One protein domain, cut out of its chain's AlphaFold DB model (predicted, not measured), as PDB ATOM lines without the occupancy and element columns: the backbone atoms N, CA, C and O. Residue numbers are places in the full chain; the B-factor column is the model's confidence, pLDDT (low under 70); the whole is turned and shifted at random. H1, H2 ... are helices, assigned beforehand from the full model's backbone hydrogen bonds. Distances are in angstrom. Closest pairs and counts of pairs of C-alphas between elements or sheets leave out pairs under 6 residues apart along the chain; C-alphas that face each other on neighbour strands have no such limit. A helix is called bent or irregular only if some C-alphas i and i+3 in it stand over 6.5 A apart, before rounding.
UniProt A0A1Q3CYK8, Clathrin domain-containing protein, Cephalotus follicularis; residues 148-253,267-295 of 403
ATOM      1  N   HIS A 148      99.323  66.476 154.746       88.56
ATOM      2  CA  HIS A 148      98.670  67.720 154.314       88.56
ATOM      3  C   HIS A 148      98.130  67.681 152.869       88.56
ATOM      4  O   HIS A 148      97.922  68.713 152.231       88.56
ATOM      5  N   GLN A 149      97.869  66.483 152.346       92.25
ATOM      6  CA  GLN A 149      97.298  66.242 151.023       92.25
ATOM      7  C   GLN A 149      95.775  66.105 151.134       92.25
ATOM      8  O   GLN A 149      95.204  65.036 150.938       92.25
ATOM      9  N   TYR A 150      95.097  67.202 151.482       92.69
ATOM     10  CA  TYR A 150      93.670  67.173 151.832       92.69
ATOM     11  C   TYR A 150      92.755  66.687 150.700       92.69
ATOM     12  O   TYR A 150      91.725  66.070 150.966       92.69
ATOM     13  N   LEU A 151      93.117  66.949 149.440       93.94
ATOM     14  CA  LEU A 151      92.337  66.496 148.284       93.94
ATOM     15  C   LEU A 151      92.454  64.982 148.077       93.94
ATOM     16  O   LEU A 151      91.436  64.318 147.907       93.94
ATOM     17  N   ASP A 152      93.666  64.434 148.175       94.06
ATOM     18  CA  ASP A 152      93.903  62.990 148.064       94.06
ATOM     19  C   ASP A 152      93.279  62.231 149.250       94.06
ATOM     20  O   ASP A 152      92.739  61.131 149.093       94.06
ATOM     21  N   ALA A 153      93.279  62.850 150.437       94.12
ATOM     22  CA  ALA A 153      92.587  62.336 151.614       94.12
ATOM     23  C   ALA A 153      91.070  62.263 151.392       94.12
ATOM     24  O   ALA A 153      90.461  61.222 151.638       94.12
ATOM     25  N   LEU A 154      90.469  63.338 150.867       94.56
ATOM     26  CA  LEU A 154      89.050  63.369 150.513       94.56
ATOM     27  C   LEU A 154      88.706  62.279 149.490       94.56
ATOM     28  O   LEU A 154      87.772  61.506 149.706       94.56
ATOM     29  N   ASP A 155      89.486  62.183 148.412       94.88
ATOM     30  CA  ASP A 155      89.281  61.188 147.358       94.88
ATOM     31  C   ASP A 155      89.442  59.752 147.877       94.88
ATOM     32  O   ASP A 155      88.795  58.836 147.371       94.88
ATOM     33  N   SER A 156      90.269  59.543 148.905       94.25
ATOM     34  CA  SER A 156      90.393  58.255 149.586       94.25
ATOM     35  C   SER A 156      89.154  57.944 150.418       94.25
ATOM     36  O   SER A 156      88.529  56.911 150.191       94.25
ATOM     37  N   TYR A 157      88.726  58.843 151.309       93.88
ATOM     38  CA  TYR A 157      87.549  58.597 152.147       93.88
ATOM     39  C   TYR A 157      86.258  58.422 151.335       93.88
ATOM     40  O   TYR A 157      85.418  57.605 151.701       93.88
ATOM     41  N   MET A 158      86.100  59.128 150.211       94.44
ATOM     42  CA  MET A 158      84.926  58.984 149.340       94.44
ATOM     43  C   MET A 158      84.808  57.606 148.673       94.44
ATOM     44  O   MET A 158      83.723  57.246 148.215       94.44
ATOM     45  N   LYS A 159      85.893  56.822 148.608       92.81
ATOM     46  CA  LYS A 159      85.865  55.447 148.084       92.81
ATOM     47  C   LYS A 159      85.306  54.441 149.097       92.81
ATOM     48  O   LYS A 159      84.923  53.342 148.693       92.81
ATOM     49  N   ASP A 160      85.221  54.793 150.383       87.94
ATOM     50  CA  ASP A 160      84.610  53.934 151.398       87.94
ATOM     51  C   ASP A 160      83.079  54.040 151.382       87.94
ATOM     52  O   ASP A 160      82.462  54.885 152.031       87.94
ATOM     53  N   LEU A 161      82.452  53.117 150.651       86.75
ATOM     54  CA  LEU A 161      80.995  53.017 150.550       86.75
ATOM     55  C   LEU A 161      80.326  52.459 151.821       86.75
ATOM     56  O   LEU A 161      79.103  52.510 151.937       86.75
ATOM     57  N   ASN A 162      81.086  51.870 152.750       83.69
ATOM     58  CA  ASN A 162      80.523  51.186 153.916       83.69
ATOM     59  C   ASN A 162      80.339  52.122 155.107       83.69
ATOM     60  O   ASN A 162      79.339  52.025 155.822       83.69
ATOM     61  N   GLU A 163      81.313  52.999 155.337       86.56
ATOM     62  CA  GLU A 163      81.303  53.958 156.440       86.56
ATOM     63  C   GLU A 163      81.498  55.390 155.907       86.56
ATOM     64  O   GLU A 163      82.458  56.070 156.280       86.56
ATOM     65  N   PRO A 164      80.558  55.893 155.076       90.25
ATOM     66  CA  PRO A 164      80.677  57.197 154.421       90.25
ATOM     67  C   PRO A 164      80.793  58.361 155.411       90.25
ATOM     68  O   PRO A 164      81.331  59.412 155.069       90.25
ATOM     69  N   ILE A 165      80.351  58.166 156.658       90.25
ATOM     70  CA  ILE A 165      80.461  59.141 157.746       90.25
ATOM     71  C   ILE A 165      81.888  59.679 157.935       90.25
ATOM     72  O   ILE A 165      82.052  60.849 158.278       90.25
ATOM     73  N   HIS A 166      82.922  58.875 157.665       90.44
ATOM     74  CA  HIS A 166      84.310  59.319 157.779       90.44
ATOM     75  C   HIS A 166      84.665  60.381 156.732       90.44
ATOM     76  O   HIS A 166      85.338  61.351 157.073       90.44
ATOM     77  N   ALA A 167      84.149  60.267 155.502       94.38
ATOM     78  CA  ALA A 167      84.343  61.281 154.468       94.38
ATOM     79  C   ALA A 167      83.719  62.619 154.884       94.38
ATOM     80  O   ALA A 167      84.372  63.658 154.820       94.38
ATOM     81  N   PHE A 168      82.480  62.598 155.378       95.12
ATOM     82  CA  PHE A 168      81.789  63.822 155.791       95.12
ATOM     83  C   PHE A 168      82.382  64.443 157.056       95.12
ATOM     84  O   PHE A 168      82.546  65.663 157.109       95.12
ATOM     85  N   SER A 169      82.774  63.620 158.033       93.62
ATOM     86  CA  SER A 169      83.524  64.077 159.206       93.62
ATOM     87  C   SER A 169      84.821  64.767 158.781       93.62
ATOM     88  O   SER A 169      85.076  65.902 159.189       93.62
ATOM     89  N   PHE A 170      85.598  64.142 157.892       94.00
ATOM     90  CA  PHE A 170      86.842  64.709 157.379       94.00
ATOM     91  C   PHE A 170      86.621  66.049 156.665       94.00
ATOM     92  O   PHE A 170      87.260  67.036 157.026       94.00
ATOM     93  N   ILE A 171      85.679  66.120 155.713       95.25
ATOM     94  CA  ILE A 171      85.347  67.367 154.997       95.25
ATOM     95  C   ILE A 171      85.002  68.467 155.992       95.25
ATOM     96  O   ILE A 171      85.510  69.585 155.914       95.25
ATOM     97  N   SER A 172      84.124  68.147 156.936       94.19
ATOM     98  CA  SER A 172      83.601  69.123 157.868       94.19
ATOM     99  C   SER A 172      84.685  69.661 158.804       94.19
ATOM    100  O   SER A 172      84.758  70.864 159.045       94.19
ATOM    101  N   ASN A 173      85.577  68.794 159.284       91.88
ATOM    102  CA  ASN A 173      86.713  69.204 160.105       91.88
ATOM    103  C   ASN A 173      87.769  69.970 159.296       91.88
ATOM    104  O   ASN A 173      88.300  70.973 159.780       91.88
ATOM    105  N   ALA A 174      88.036  69.570 158.051       92.25
ATOM    106  CA  ALA A 174      88.937  70.285 157.152       92.25
ATOM    107  C   ALA A 174      88.432  71.709 156.862       92.25
ATOM    108  O   ALA A 174      89.204  72.661 156.972       92.25
ATOM    109  N   LEU A 175      87.134  71.893 156.600       93.31
ATOM    110  CA  LEU A 175      86.534  73.219 156.390       93.31
ATOM    111  C   LEU A 175      86.623  74.122 157.630       93.31
ATOM    112  O   LEU A 175      86.753  75.334 157.487       93.31
ATOM    113  N   LEU A 176      86.592  73.555 158.839       91.31
ATOM    114  CA  LEU A 176      86.737  74.318 160.084       91.31
ATOM    115  C   LEU A 176      88.195  74.678 160.415       91.31
ATOM    116  O   LEU A 176      88.444  75.689 161.074       91.31
ATOM    117  N   ARG A 177      89.159  73.843 160.008       90.12
ATOM    118  CA  ARG A 177      90.581  74.006 160.358       90.12
ATOM    119  C   ARG A 177      91.376  74.799 159.325       90.12
ATOM    120  O   ARG A 177      92.257  75.570 159.711       90.12
ATOM    121  N   LEU A 178      91.108  74.580 158.039       91.12
ATOM    122  CA  LEU A 178      91.844  75.213 156.947       91.12
ATOM    123  C   LEU A 178      91.579  76.719 156.900       91.12
ATOM    124  O   LEU A 178      90.507  77.199 157.265       91.12
ATOM    125  N   LYS A 179      92.573  77.475 156.427       91.00
ATOM    126  CA  LYS A 179      92.506  78.936 156.297       91.00
ATOM    127  C   LYS A 179      92.996  79.382 154.921       91.00
ATOM    128  O   LYS A 179      93.655  78.630 154.204       91.00
ATOM    129  N   ASP A 180      92.664  80.618 154.566       88.19
ATOM    130  CA  ASP A 180      93.176  81.324 153.390       88.19
ATOM    131  C   ASP A 180      93.010  80.548 152.064       88.19
ATOM    132  O   ASP A 180      91.899  80.186 151.671       88.19
ATOM    133  N   LYS A 181      94.114  80.331 151.336       87.12
ATOM    134  CA  LYS A 181      94.118  79.708 150.005       87.12
ATOM    135  C   LYS A 181      93.771  78.226 150.054       87.12
ATOM    136  O   LYS A 181      93.043  77.762 149.180       87.12
ATOM    137  N   ASP A 182      94.251  77.516 151.071       88.31
ATOM    138  CA  ASP A 182      93.990  76.085 151.225       88.31
ATOM    139  C   ASP A 182      92.511  75.847 151.535       88.31
ATOM    140  O   ASP A 182      91.901  74.938 150.973       88.31
ATOM    141  N   PHE A 183      91.894  76.735 152.327       91.62
ATOM    142  CA  PHE A 183      90.447  76.734 152.542       91.62
ATOM    143  C   PHE A 183      89.675  76.940 151.234       91.62
ATOM    144  O   PHE A 183      88.779  76.160 150.927       91.62
ATOM    145  N   ALA A 184      90.025  77.956 150.438       91.88
ATOM    146  CA  ALA A 184      89.325  78.237 149.182       91.88
ATOM    147  C   ALA A 184      89.461  77.089 148.165       91.88
ATOM    148  O   ALA A 184      88.472  76.696 147.542       91.88
ATOM    149  N   ALA A 185      90.665  76.523 148.027       93.19
ATOM    150  CA  ALA A 185      90.925  75.391 147.143       93.19
ATOM    151  C   ALA A 185      90.151  74.140 147.586       93.19
ATOM    152  O   ALA A 185      89.466  73.519 146.773       93.19
ATOM    153  N   PHE A 186      90.197  73.807 148.880       95.25
ATOM    154  CA  PHE A 186      89.483  72.658 149.434       95.25
ATOM    155  C   PHE A 186      87.962  72.823 149.345       95.25
ATOM    156  O   PHE A 186      87.258  71.891 148.958       95.25
ATOM    157  N   ARG A 187      87.446  74.023 149.634       94.19
ATOM    158  CA  ARG A 187      86.022  74.351 149.509       94.19
ATOM    159  C   ARG A 187      85.545  74.180 148.069       94.19
ATOM    160  O   ARG A 187      84.583  73.456 147.850       94.19
ATOM    161  N   SER A 188      86.259  74.746 147.093       93.06
ATOM    162  CA  SER A 188      85.924  74.591 145.670       93.06
ATOM    163  C   SER A 188      85.961  73.129 145.218       93.06
ATOM    164  O   SER A 188      85.085  72.698 144.475       93.06
ATOM    165  N   ALA A 189      86.959  72.365 145.668       94.69
ATOM    166  CA  ALA A 189      87.099  70.952 145.334       94.69
ATOM    167  C   ALA A 189      86.028  70.069 145.995       94.69
ATOM    168  O   ALA A 189      85.662  69.030 145.444       94.69
ATOM    169  N   THR A 190      85.536  70.478 147.167       95.44
ATOM    170  CA  THR A 190      84.407  69.838 147.850       95.44
ATOM    171  C   THR A 190      83.119  70.130 147.095       95.44
ATOM    172  O   THR A 190      82.378  69.198 146.802       95.44
ATOM    173  N   THR A 191      82.880  71.391 146.708       94.19
ATOM    174  CA  THR A 191      81.711  71.787 145.909       94.19
ATOM    175  C   THR A 191      81.631  70.986 144.612       94.19
ATOM    176  O   THR A 191      80.599  70.369 144.363       94.19
ATOM    177  N   SER A 192      82.754  70.850 143.893       93.88
ATOM    178  CA  SER A 192      82.810  70.073 142.647       93.88
ATOM    179  C   SER A 192      82.535  68.571 142.810       93.88
ATOM    180  O   SER A 192      82.343  67.848 141.836       93.88
ATOM    181  N   ARG A 193      82.601  68.061 144.046       95.44
ATOM    182  CA  ARG A 193      82.390  66.649 144.396       95.44
ATOM    183  C   ARG A 193      81.024  66.394 145.025       95.44
ATOM    184  O   ARG A 193      80.687  65.231 145.249       95.44
ATOM    185  N   ILE A 194      80.216  67.431 145.268       95.81
ATOM    186  CA  ILE A 194      78.876  67.290 145.854       95.81
ATOM    187  C   ILE A 194      78.010  66.266 145.108       95.81
ATOM    188  O   ILE A 194      77.408  65.447 145.799       95.81
ATOM    189  N   PRO A 195      77.964  66.206 143.760       95.50
ATOM    190  CA  PRO A 195      77.163  65.189 143.075       95.50
ATOM    191  C   PRO A 195      77.509  63.754 143.513       95.50
ATOM    192  O   PRO A 195      76.627  62.960 143.832       95.50
ATOM    193  N   HIS A 196      78.803  63.451 143.628       95.00
ATOM    194  CA  HIS A 196      79.290  62.150 144.085       95.00
ATOM    195  C   HIS A 196      79.065  61.923 145.585       95.00
ATOM    196  O   HIS A 196      78.783  60.800 145.998       95.00
ATOM    197  N   LEU A 197      79.145  62.975 146.405       96.38
ATOM    198  CA  LEU A 197      78.816  62.896 147.830       96.38
ATOM    199  C   LEU A 197      77.327  62.586 148.045       96.38
ATOM    200  O   LEU A 197      77.004  61.770 148.906       96.38
ATOM    201  N   VAL A 198      76.425  63.157 147.237       95.62
ATOM    202  CA  VAL A 198      74.988  62.842 147.316       95.62
ATOM    203  C   VAL A 198      74.739  61.360 147.030       95.62
ATOM    204  O   VAL A 198      73.940  60.732 147.726       95.62
ATOM    205  N   ASP A 199      75.429  60.799 146.036       92.88
ATOM    206  CA  ASP A 199      75.335  59.374 145.710       92.88
ATOM    207  C   ASP A 199      75.883  58.482 146.839       92.88
ATOM    208  O   ASP A 199      75.377  57.377 147.042       92.88
ATOM    209  N   LEU A 200      76.884  58.967 147.582       93.56
ATOM    210  CA  LEU A 200      77.478  58.284 148.732       93.56
ATOM    211  C   LEU A 200      76.548  58.298 149.958       93.56
ATOM    212  O   LEU A 200      76.265  57.255 150.545       93.56
ATOM    213  N   SER A 201      76.065  59.479 150.351       93.94
ATOM    214  CA  SER A 201      75.049  59.655 151.392       93.94
ATOM    215  C   SER A 201      74.282  60.950 151.159       93.94
ATOM    216  O   SER A 201      74.786  62.055 151.395       93.94
ATOM    217  N   ARG A 202      73.017  60.824 150.745       94.38
ATOM    218  CA  ARG A 202      72.129  61.980 150.563       94.38
ATOM    219  C   ARG A 202      71.921  62.743 151.873       94.38
ATOM    220  O   ARG A 202      71.821  63.966 151.846       94.38
ATOM    221  N   GLN A 203      71.874  62.040 153.011       93.56
ATOM    222  CA  GLN A 203      71.601  62.659 154.305       93.56
ATOM    223  C   GLN A 203      72.784  63.483 154.803       93.56
ATOM    224  O   GLN A 203      72.617  64.654 155.143       93.56
ATOM    225  N   ASP A 204      73.978  62.890 154.807       92.88
ATOM    226  CA  ASP A 204      75.187  63.580 155.251       92.88
ATOM    227  C   ASP A 204      75.561  64.717 154.298       92.88
ATOM    228  O   ASP A 204      75.983  65.781 154.746       92.88
ATOM    229  N   THR A 205      75.325  64.553 152.993       95.56
ATOM    230  CA  THR A 205      75.548  65.640 152.029       95.56
ATOM    231  C   THR A 205      74.601  66.801 152.265       95.56
ATOM    232  O   THR A 205      75.031  67.952 152.257       95.56
ATOM    233  N   PHE A 206      73.320  66.528 152.511       94.56
ATOM    234  CA  PHE A 206      72.366  67.587 152.812       94.56
ATOM    235  C   PHE A 206      72.746  68.329 154.100       94.56
ATOM    236  O   PHE A 206      72.781  69.558 154.112       94.56
ATOM    237  N   PHE A 207      73.110  67.591 155.155       93.69
ATOM    238  CA  PHE A 207      73.640  68.168 156.390       93.69
ATOM    239  C   PHE A 207      74.859  69.061 156.127       93.69
ATOM    240  O   PHE A 207      74.874  70.218 156.544       93.69
ATOM    241  N   LEU A 208      75.846  68.555 155.381       94.19
ATOM    242  CA  LEU A 208      77.063  69.279 155.026       94.19
ATOM    243  C   LEU A 208      76.752  70.592 154.298       94.19
ATOM    244  O   LEU A 208      77.360  71.618 154.605       94.19
ATOM    245  N   VAL A 209      75.805  70.579 153.354       94.00
ATOM    246  CA  VAL A 209      75.417  71.787 152.616       94.00
ATOM    247  C   VAL A 209      74.750  72.808 153.534       94.00
ATOM    248  O   VAL A 209      75.087  73.986 153.456       94.00
ATOM    249  N   VAL A 210      73.864  72.387 154.440       92.00
ATOM    250  CA  VAL A 210      73.212  73.306 155.390       92.00
ATOM    251  C   VAL A 210      74.202  73.864 156.424       92.00
ATOM    252  O   VAL A 210      74.100  75.037 156.780       92.00
ATOM    253  N   ASP A 211      75.159  73.057 156.893       91.81
ATOM    254  CA  ASP A 211      76.134  73.454 157.922       91.81
ATOM    255  C   ASP A 211      77.255  74.342 157.349       91.81
ATOM    256  O   ASP A 211      77.593  75.369 157.932       91.81
ATOM    257  N   HIS A 212      77.801  74.003 156.172       92.06
ATOM    258  CA  HIS A 212      78.992  74.676 155.623       92.06
ATOM    259  C   HIS A 212      78.746  75.520 154.379       92.06
ATOM    260  O   HIS A 212      79.510  76.457 154.149       92.06
ATOM    261  N   PHE A 213      77.735  75.209 153.564       91.94
ATOM    262  CA  PHE A 213      77.543  75.787 152.222       91.94
ATOM    263  C   PHE A 213      76.177  76.470 152.042       91.94
ATOM    264  O   PHE A 213      75.714  76.654 150.916       91.94
ATOM    265  N   PHE A 214      75.521  76.879 153.133       89.00
ATOM    266  CA  PHE A 214      74.159  77.425 153.087       89.00
ATOM    267  C   PHE A 214      74.013  78.590 152.092       89.00
ATOM    268  O   PHE A 214      73.084  78.620 151.280       89.00
ATOM    269  N   ASN A 215      74.991  79.502 152.090       88.62
ATOM    270  CA  ASN A 215      75.019  80.678 151.215       88.62
ATOM    271  C   ASN A 215      75.261  80.345 149.729       88.62
ATOM    272  O   ASN A 215      74.971  81.171 148.869       88.62
ATOM    273  N   GLU A 216      75.784  79.158 149.414       89.44
ATOM    274  CA  GLU A 216      76.076  78.711 148.043       89.44
ATOM    275  C   GLU A 216      75.077  77.647 147.562       89.44
ATOM    276  O   GLU A 216      75.261  77.045 146.505       89.44
ATOM    277  N   SER A 217      73.994  77.417 148.310       87.12
ATOM    278  CA  SER A 217      72.965  76.420 147.988       87.12
ATOM    279  C   SER A 217      72.397  76.565 146.569       87.12
ATOM    280  O   SER A 217      72.173  75.560 145.893       87.12
ATOM    281  N   SER A 218      72.230  77.793 146.070       88.06
ATOM    282  CA  SER A 218      71.787  78.061 144.694       88.06
ATOM    283  C   SER A 218      72.814  77.626 143.642       88.06
ATOM    284  O   SER A 218      72.441  77.037 142.626       88.06
ATOM    285  N   HIS A 219      74.104  77.861 143.897       91.12
ATOM    286  CA  HIS A 219      75.193  77.399 143.037       91.12
ATOM    287  C   HIS A 219      75.251  75.868 143.018       91.12
ATOM    288  O   HIS A 219      75.290  75.267 141.947       91.12
ATOM    289  N   ILE A 220      75.161  75.233 144.187       92.69
ATOM    290  CA  ILE A 220      75.156  73.771 144.318       92.69
ATOM    291  C   ILE A 220      73.989  73.153 143.543       92.69
ATOM    292  O   ILE A 220      74.180  72.200 142.791       92.69
ATOM    293  N   LEU A 221      72.786  73.725 143.659       91.31
ATOM    294  CA  LEU A 221      71.633  73.282 142.875       91.31
ATOM    295  C   LEU A 221      71.868  73.427 141.369       91.31
ATOM    296  O   LEU A 221      71.455  72.553 140.611       91.31
ATOM    297  N   SER A 222      72.524  74.502 140.923       91.88
ATOM    298  CA  SER A 222      72.846  74.691 139.505       91.88
ATOM    299  C   SER A 222      73.833  73.644 138.985       91.88
ATOM    300  O   SER A 222      73.639  73.123 137.890       91.88
ATOM    301  N   GLU A 223      74.825  73.270 139.791       92.19
ATOM    302  CA  GLU A 223      75.820  72.255 139.446       92.19
ATOM    303  C   GLU A 223      75.208  70.848 139.405       92.19
ATOM    304  O   GLU A 223      75.453  70.068 138.483       92.19
ATOM    305  N   LEU A 224      74.315  70.548 140.353       93.88
ATOM    306  CA  LEU A 224      73.576  69.289 140.389       93.88
ATOM    307  C   LEU A 224      72.685  69.081 139.155       93.88
ATOM    308  O   LEU A 224      72.399  67.935 138.821       93.88
ATOM    309  N   ARG A 225      72.294  70.131 138.415       92.81
ATOM    310  CA  ARG A 225      71.515  69.977 137.164       92.81
ATOM    311  C   ARG A 225      72.234  69.144 136.104       92.81
ATOM    312  O   ARG A 225      71.566  68.517 135.287       92.81
ATOM    313  N   SER A 226      73.565  69.087 136.129       94.25
ATOM    314  CA  SER A 226      74.346  68.208 135.249       94.25
ATOM    315  C   SER A 226      74.303  66.728 135.664       94.25
ATOM    316  O   SER A 226      74.704  65.868 134.883       94.25
ATOM    317  N   TYR A 227      73.781  66.420 136.856       95.44
ATOM    318  CA  TYR A 227      73.734  65.086 137.456       95.44
ATOM    319  C   TYR A 227      72.302  64.744 137.916       95.44
ATOM    320  O   TYR A 227      71.995  64.833 139.106       95.44
ATOM    321  N   PRO A 228      71.404  64.309 137.006       94.25
ATOM    322  CA  PRO A 228      69.971  64.158 137.297       94.25
ATOM    323  C   PRO A 228      69.643  63.240 138.482       94.25
ATOM    324  O   PRO A 228      68.739  63.532 139.262       94.25
ATOM    325  N   LYS A 229      70.403  62.152 138.664       94.81
ATOM    326  CA  LYS A 229      70.209  61.218 139.783       94.81
ATOM    327  C   LYS A 229      70.578  61.855 141.126       94.81
ATOM    328  O   LYS A 229      69.808  61.767 142.080       94.81
ATOM    329  N   SER A 230      71.733  62.510 141.198       96.06
ATOM    330  CA  SER A 230      72.197  63.188 142.410       96.06
ATOM    331  C   SER A 230      71.294  64.381 142.735       96.06
ATOM    332  O   SER A 230      70.902  64.565 143.883       96.06
ATOM    333  N   LEU A 231      70.852  65.132 141.721       96.25
ATOM    334  CA  LEU A 231      69.837  66.174 141.875       96.25
ATOM    335  C   LEU A 231      68.532  65.620 142.455       96.25
ATOM    336  O   LEU A 231      68.007  66.187 143.412       96.25
ATOM    337  N   PHE A 232      68.033  64.498 141.926       96.62
ATOM    338  CA  PHE A 232      66.831  63.844 142.440       96.62
ATOM    339  C   PHE A 232      66.972  63.480 143.922       96.62
ATOM    340  O   PHE A 232      66.120  63.844 144.731       96.62
ATOM    341  N   LEU A 233      68.066  62.813 144.304       96.19
ATOM    342  CA  LEU A 233      68.326  62.420 145.693       96.19
ATOM    343  C   LEU A 233      68.476  63.629 146.631       96.19
ATOM    344  O   LEU A 233      68.010  63.587 147.777       96.19
ATOM    345  N   TYR A 234      69.096  64.706 146.150       95.94
ATOM    346  CA  TYR A 234      69.250  65.947 146.900       95.94
ATOM    347  C   TYR A 234      67.899  66.636 147.132       95.94
ATOM    348  O   TYR A 234      67.548  66.923 148.276       95.94
ATOM    349  N   LEU A 235      67.097  66.828 146.077       94.88
ATOM    350  CA  LEU A 235      65.761  67.430 146.169       94.88
ATOM    351  C   LEU A 235      64.805  66.584 147.015       94.88
ATOM    352  O   LEU A 235      64.092  67.128 147.858       94.88
ATOM    353  N   LYS A 236      64.858  65.253 146.877       94.12
ATOM    354  CA  LYS A 236      64.115  64.315 147.732       94.12
ATOM    355  C   LYS A 236      64.407  64.554 149.210       94.12
ATOM    356  O   LYS A 236      63.496  64.577 150.031       94.12
ATOM    357  N   THR A 237      65.682  64.758 149.542       94.50
ATOM    358  CA  THR A 237      66.115  65.034 150.916       94.50
ATOM    359  C   THR A 237      65.670  66.420 151.376       94.50
ATOM    360  O   THR A 237      65.164  66.550 152.485       94.50
ATOM    361  N   ALA A 238      65.778  67.439 150.519       93.25
ATOM    362  CA  ALA A 238      65.310  68.791 150.823       93.25
ATOM    363  C   ALA A 238      63.813  68.823 151.170       93.25
ATOM    364  O   ALA A 238      63.417  69.445 152.154       93.25
ATOM    365  N   ILE A 239      62.992  68.106 150.398       90.69
ATOM    366  CA  ILE A 239      61.544  68.004 150.612       90.69
ATOM    367  C   ILE A 239      61.221  67.183 151.863       90.69
ATOM    368  O   ILE A 239      60.370  67.589 152.651       90.69
ATOM    369  N   GLU A 240      61.921  66.068 152.100       91.31
ATOM    370  CA  GLU A 240      61.776  65.277 153.332       91.31
ATOM    371  C   GLU A 240      62.046  66.136 154.577       91.31
ATOM    372  O   GLU A 240      61.268  66.105 155.535       91.31
ATOM    373  N   VAL A 241      63.109  66.943 154.548       91.56
ATOM    374  CA  VAL A 241      63.461  67.864 155.638       91.56
ATOM    375  C   VAL A 241      62.433  68.982 155.777       91.56
ATOM    376  O   VAL A 241      62.058  69.314 156.899       91.56
ATOM    377  N   HIS A 242      61.940  69.536 154.669       88.69
ATOM    378  CA  HIS A 242      60.908  70.573 154.690       88.69
ATOM    379  C   HIS A 242      59.604  70.080 155.336       88.69
ATOM    380  O   HIS A 242      59.014  70.790 156.146       88.69
ATOM    381  N   LEU A 243      59.186  68.848 155.031       86.75
ATOM    382  CA  LEU A 243      57.960  68.252 155.569       86.75
ATOM    383  C   LEU A 243      58.100  67.772 157.019       86.75
ATOM    384  O   LEU A 243      57.181  67.929 157.818       86.75
ATOM    385  N   SER A 244      59.228  67.150 157.365       86.38
ATOM    386  CA  SER A 244      59.411  66.508 158.675       86.38
ATOM    387  C   SER A 244      60.125  67.382 159.710       86.38
ATOM    388  O   SER A 244      60.083  67.078 160.903       86.38
ATOM    389  N   GLY A 245      60.804  68.449 159.279       83.56
ATOM    390  CA  GLY A 245      61.620  69.316 160.132       83.56
ATOM    391  C   GLY A 245      62.865  68.638 160.718       83.56
ATOM    392  O   GLY A 245      63.481  69.173 161.640       83.56
ATOM    393  N   THR A 246      63.226  67.446 160.235       84.94
ATOM    394  CA  THR A 246      64.366  66.666 160.723       84.94
ATOM    395  C   THR A 246      64.924  65.763 159.624       84.94
ATOM    396  O   THR A 246      64.360  65.659 158.539       84.94
ATOM    397  N   LEU A 247      66.048  65.103 159.895       87.50
ATOM    398  CA  LEU A 247      66.635  64.107 159.009       87.50
ATOM    399  C   LEU A 247      67.130  62.921 159.832       87.50
ATOM    400  O   LEU A 247      67.764  63.089 160.873       87.50
ATOM    401  N   ASN A 248      66.812  61.706 159.388       84.94
ATOM    402  CA  ASN A 248      67.236  60.496 160.084       84.94
ATOM    403  C   ASN A 248      68.631  60.073 159.618       84.94
ATOM    404  O   ASN A 248      68.805  59.656 158.474       84.94
ATOM    405  N   PHE A 249      69.593  60.096 160.538       84.00
ATOM    406  CA  PHE A 249      70.944  59.591 160.311       84.00
ATOM    407  C   PHE A 249      71.074  58.179 160.902       84.00
ATOM    408  O   PHE A 249      70.825  57.995 162.099       84.00
ATOM    409  N   PRO A 250      71.456  57.163 160.109       74.81
ATOM    410  CA  PRO A 250      71.484  55.769 160.564       74.81
ATOM    411  C   PRO A 250      72.506  55.509 161.684       74.81
ATOM    412  O   PRO A 250      72.343  54.559 162.448       74.81
ATOM    413  N   TYR A 251      73.527  56.359 161.817       71.25
ATOM    414  CA  TYR A 251      74.607  56.218 162.801       71.25
ATOM    415  C   TYR A 251      74.231  56.714 164.204       71.25
ATOM    416  O   TYR A 251      74.740  56.197 165.190       71.25
ATOM    417  N   VAL A 252      73.297  57.666 164.312       61.88
ATOM    418  CA  VAL A 252      72.959  58.343 165.581       61.88
ATOM    419  C   VAL A 252      72.125  57.455 166.520       61.88
ATOM    420  O   VAL A 252      72.049  57.714 167.714       61.88
ATOM    421  N   LYS A 253      71.512  56.374 166.012       54.22
ATOM    422  CA  LYS A 253      70.672  55.454 166.809       54.22
ATOM    423  C   LYS A 253      71.408  54.220 167.355       54.22
ATOM    424  O   LYS A 253      70.763  53.381 167.978       54.22
ATOM    425  N   LYS A 267      93.183  61.296 170.406       52.47
ATOM    426  CA  LYS A 267      92.152  62.344 170.399       52.47
ATOM    427  C   LYS A 267      91.695  62.756 169.008       52.47
ATOM    428  O   LYS A 267      90.505  62.692 168.763       52.47
ATOM    429  N   ASP A 268      92.568  63.063 168.060       56.59
ATOM    430  CA  ASP A 268      92.121  63.935 166.967       56.59
ATOM    431  C   ASP A 268      91.084  63.309 166.010       56.59
ATOM    432  O   ASP A 268      90.021  63.896 165.869       56.59
ATOM    433  N   GLN A 269      91.272  62.107 165.444       63.97
ATOM    434  CA  GLN A 269      90.304  61.539 164.475       63.97
ATOM    435  C   GLN A 269      89.010  61.000 165.128       63.97
ATOM    436  O   GLN A 269      87.906  61.180 164.607       63.97
ATOM    437  N   ALA A 270      89.120  60.372 166.303       71.50
ATOM    438  CA  ALA A 270      87.962  59.914 167.073       71.50
ATOM    439  C   ALA A 270      87.178  61.090 167.690       71.50
ATOM    440  O   ALA A 270      85.946  61.064 167.716       71.50
ATOM    441  N   GLU A 271      87.863  62.144 168.150       77.88
ATOM    442  CA  GLU A 271      87.220  63.394 168.577       77.88
ATOM    443  C   GLU A 271      86.627  64.152 167.392       77.88
ATOM    444  O   GLU A 271      85.547  64.710 167.537       77.88
ATOM    445  N   GLU A 272      87.261  64.130 166.220       82.25
ATOM    446  CA  GLU A 272      86.731  64.694 164.974       82.25
ATOM    447  C   GLU A 272      85.405  64.045 164.580       82.25
ATOM    448  O   GLU A 272      84.427  64.751 164.312       82.25
ATOM    449  N   LEU A 273      85.345  62.709 164.596       86.25
ATOM    450  CA  LEU A 273      84.115  61.967 164.335       86.25
ATOM    451  C   LEU A 273      83.059  62.229 165.414       86.25
ATOM    452  O   LEU A 273      81.890  62.442 165.095       86.25
ATOM    453  N   LYS A 274      83.462  62.274 166.688       87.00
ATOM    454  CA  LYS A 274      82.559  62.589 167.802       87.00
ATOM    455  C   LYS A 274      81.979  64.003 167.694       87.00
ATOM    456  O   LYS A 274      80.776  64.175 167.862       87.00
ATOM    457  N   ALA A 275      82.804  64.996 167.373       88.06
ATOM    458  CA  ALA A 275      82.385  66.381 167.175       88.06
ATOM    459  C   ALA A 275      81.462  66.525 165.956       88.06
ATOM    460  O   ALA A 275      80.519  67.317 165.969       88.06
ATOM    461  N   TYR A 276      81.696  65.747 164.895       90.75
ATOM    462  CA  TYR A 276      80.786  65.685 163.753       90.75
ATOM    463  C   TYR A 276      79.423  65.081 164.136       90.75
ATOM    464  O   TYR A 276      78.388  65.674 163.836       90.75
ATOM    465  N   LEU A 277      79.404  63.968 164.877       89.94
ATOM    466  CA  LEU A 277      78.173  63.337 165.377       89.94
ATOM    467  C   LEU A 277      77.372  64.244 166.323       89.94
ATOM    468  O   LEU A 277      76.140  64.280 166.259       89.94
ATOM    469  N   GLU A 278      78.055  64.995 167.187       89.12
ATOM    470  CA  GLU A 278      77.417  65.979 168.063       89.12
ATOM    471  C   GLU A 278      76.707  67.059 167.236       89.12
ATOM    472  O   GLU A 278      75.526  67.321 167.459       89.12
ATOM    473  N   ARG A 279      77.358  67.593 166.196       88.56
ATOM    474  CA  ARG A 279      76.736  68.573 165.289       88.56
ATOM    475  C   ARG A 279      75.569  68.012 164.486       88.56
ATOM    476  O   ARG A 279      74.557  68.695 164.345       88.56
ATOM    477  N   ILE A 280      75.661  66.769 164.008       88.69
ATOM    478  CA  ILE A 280      74.521  66.086 163.372       88.69
ATOM    479  C   ILE A 280      73.330  66.034 164.335       88.69
ATOM    480  O   ILE A 280      72.191  66.280 163.940       88.69
ATOM    481  N   SER A 281      73.585  65.757 165.614       87.06
ATOM    482  CA  SER A 281      72.540  65.712 166.642       87.06
ATOM    483  C   SER A 281      71.881  67.082 166.866       87.06
ATOM    484  O   SER A 281      70.722  67.162 167.275       87.06
ATOM    485  N   GLU A 282      72.581  68.173 166.544       87.44
ATOM    486  CA  GLU A 282      72.060  69.542 166.588       87.44
ATOM    487  C   GLU A 282      71.336  69.982 165.307       87.44
ATOM    488  O   GLU A 282      70.808  71.096 165.259       87.44
ATOM    489  N   PHE A 283      71.234  69.124 164.288       87.12
ATOM    490  CA  PHE A 283      70.643  69.468 162.993       87.12
ATOM    491  C   PHE A 283      69.246  70.121 163.074       87.12
ATOM    492  O   PHE A 283      69.036  71.145 162.419       87.12
ATOM    493  N   PRO A 284      68.295  69.662 163.917       85.56
ATOM    494  CA  PRO A 284      67.002  70.342 164.044       85.56
ATOM    495  C   PRO A 284      67.108  71.791 164.546       85.56
ATOM    496  O   PRO A 284      66.246  72.617 164.248       85.56
ATOM    497  N   LYS A 285      68.150  72.122 165.322       86.69
ATOM    498  CA  LYS A 285      68.429  73.502 165.750       86.69
ATOM    499  C   LYS A 285      69.024  74.309 164.593       86.69
ATOM    500  O   LYS A 285      68.608  75.447 164.395       86.69
ATOM    501  N   LEU A 286      69.928  73.706 163.819       85.25
ATOM    502  CA  LEU A 286      70.558  74.311 162.640       85.25
ATOM    503  C   LEU A 286      69.514  74.774 161.610       85.25
ATOM    504  O   LEU A 286      69.618  75.875 161.072       85.25
ATOM    505  N   LEU A 287      68.453  73.989 161.402       86.06
ATOM    506  CA  LEU A 287      67.345  74.353 160.511       86.06
ATOM    507  C   LEU A 287      66.552  75.581 160.979       86.06
ATOM    508  O   LEU A 287      65.934  76.255 160.161       86.06
ATOM    509  N   ARG A 288      66.565  75.906 162.280       84.56
ATOM    510  CA  ARG A 288      65.915  77.128 162.789       84.56
ATOM    511  C   ARG A 288      66.716  78.377 162.446       84.56
ATOM    512  O   ARG A 288      66.121  79.415 162.187       84.56
ATOM    513  N   SER A 289      68.046  78.281 162.467       83.38
ATOM    514  CA  SER A 289      68.928  79.366 162.021       83.38
ATOM    515  C   SER A 289      68.960  79.490 160.499       83.38
ATOM    516  O   SER A 289      68.969  80.604 159.986       83.38
ATOM    517  N   ASN A 290      68.930  78.356 159.800       81.31
ATOM    518  CA  ASN A 290      69.101  78.247 158.356       81.31
ATOM    519  C   ASN A 290      67.919  77.466 157.753       81.31
ATOM    520  O   ASN A 290      68.061  76.279 157.439       81.31
ATOM    521  N   PRO A 291      66.731  78.087 157.626       80.69
ATOM    522  CA  PRO A 291      65.559  77.397 157.108       80.69
ATOM    523  C   PRO A 291      65.748  77.046 155.632       80.69
ATOM    524  O   PRO A 291      66.108  77.889 154.807       80.69
ATOM    525  N   VAL A 292      65.471  75.789 155.293       80.50
ATOM    526  CA  VAL A 292      65.477  75.306 153.911       80.50
ATOM    527  C   VAL A 292      64.219  75.831 153.226       80.50
ATOM    528  O   VAL A 292      63.115  75.337 153.463       80.50
ATOM    529  N   ASN A 293      64.383  76.855 152.390       81.25
ATOM    530  CA  ASN A 293      63.290  77.394 151.593       81.25
ATOM    531  C   ASN A 293      63.114  76.556 150.320       81.25
ATOM    532  O   ASN A 293      63.923  76.652 149.396       81.25
ATOM    533  N   VAL A 294      62.073  75.725 150.283       85.94
ATOM    534  CA  VAL A 294      61.703  74.962 149.088       85.94
ATOM    535  C   VAL A 294      60.863  75.868 148.194       85.94
ATOM    536  O   VAL A 294      59.805  76.335 148.601       85.94
ATOM    537  N   THR A 295      61.367  76.151 146.996       88.62
ATOM    538  CA  THR A 295      60.696  77.017 146.013       88.62
ATOM    539  C   THR A 295      59.845  76.203 145.043       88.62
ATOM    540  O   THR A 295      60.134  75.027 144.816       88.62
TER     541      THR A 295
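Overview. This is residues 148 to 253 and 267 to 295 of the 403 residues of the protein "Clathrin domain-containing protein" of Cephalotus follicularis (UniProt A0A1Q3CYK8). Two helices side by side, H2 and H5, make the core of a compact helical body; the longest helix, H7, crosses H5, while H8 crosses H2. H1 and H3 pack on H2, H4 packs on H5 and H7, H6 folds back after H5, and the short H9 packs on H5. The printed part has 135 residues with nine named helices, H1 to H9 in order along the chain, and no named strand; the class is all helix. The radius of gyration of the C-alphas is 14.2 A, and the outline is rounded, with spans of 40 by 34 by 29 A.

Along the chain. H7, residues 228 to 244, is 24.0 A from first to last C-alpha; C-alpha 228 is at (69.971, 64.158, 137.297). Before it come H4, residues 194 to 200, H5, residues 202 to 212 and 15.3 A long, and H6, residues 214 to 224 and 15.1 A long. H6 is irregular: C-alphas 215 and 218 are 7.7 A apart. Earlier still are H1, residues 150 to 157, beginning with C-alpha 150 at (93.670, 67.173, 151.832), H2, residues 165 to 177 and 18.2 A long, and H3, residues 180 to 191 and 16.7 A long. After H7 come H8, residues 268 to 281 and 19.7 A long, and H9, residues 283 to 289, ending with C-alpha 289 at (68.928, 79.366, 162.021).

Arrangement. H7, with residues 233 to 238 alone, touches H5 about perpendicular at 74 degrees; the closest C-alphas, of Arg 202 and Tyr 234, are 6.1 A apart. With residues 230 to 234 alone, H7 touches H4 at 78 degrees, closest at Pro 195 and Ser 230, whose C-alphas are 5.4 A apart. H6 and H7 only just touch, and only at the corner, with 3 pairs of C-alphas within 8 A. H4 and H5 form a helical hairpin at a steep tilt of 38 degrees. The hubs are H2 and H5, touching 4 helices each; they run the same way at a shallow tilt of 8 degrees, with the C-alphas of Phe 168 and Asp 204 closest at 6.6 A. H1 and H2, at 15 degrees, and H2 and H3, at 29 degrees, are helical hairpins. H8, with residues 272 to 276 alone, touches H2 about perpendicular at 81 degrees; the C-alphas of Ser 169 and Tyr 276 are closest, 5.5 A apart. H9 touches H5 at a steep tilt of 40 degrees, closest at the C-alphas of Asp 211 and Leu 286, 7.4 A apart. H1 and H7 are apart. Every O i to N i+4 pair is within hydrogen-bond range in H1, H2, H3, H4, H5, H7 and H8; in H6 it is 5 of 7 and in H9 2 of 3.

Size, cuts and confidence. The two C-alphas farthest apart, of Lys 267 and Thr 295, are 42.4 A apart. Residues 254 to 266 are not printed, and C-alphas 253 and 267 are 22.8 A apart across this cut, which lies in the link from H7 to H8. Of the links that are printed whole, H1 to H2 is short and the others are tight. The mean pLDDT of the printed part is 89.3; residues 252 to 253 and 267 to 269 are under 70.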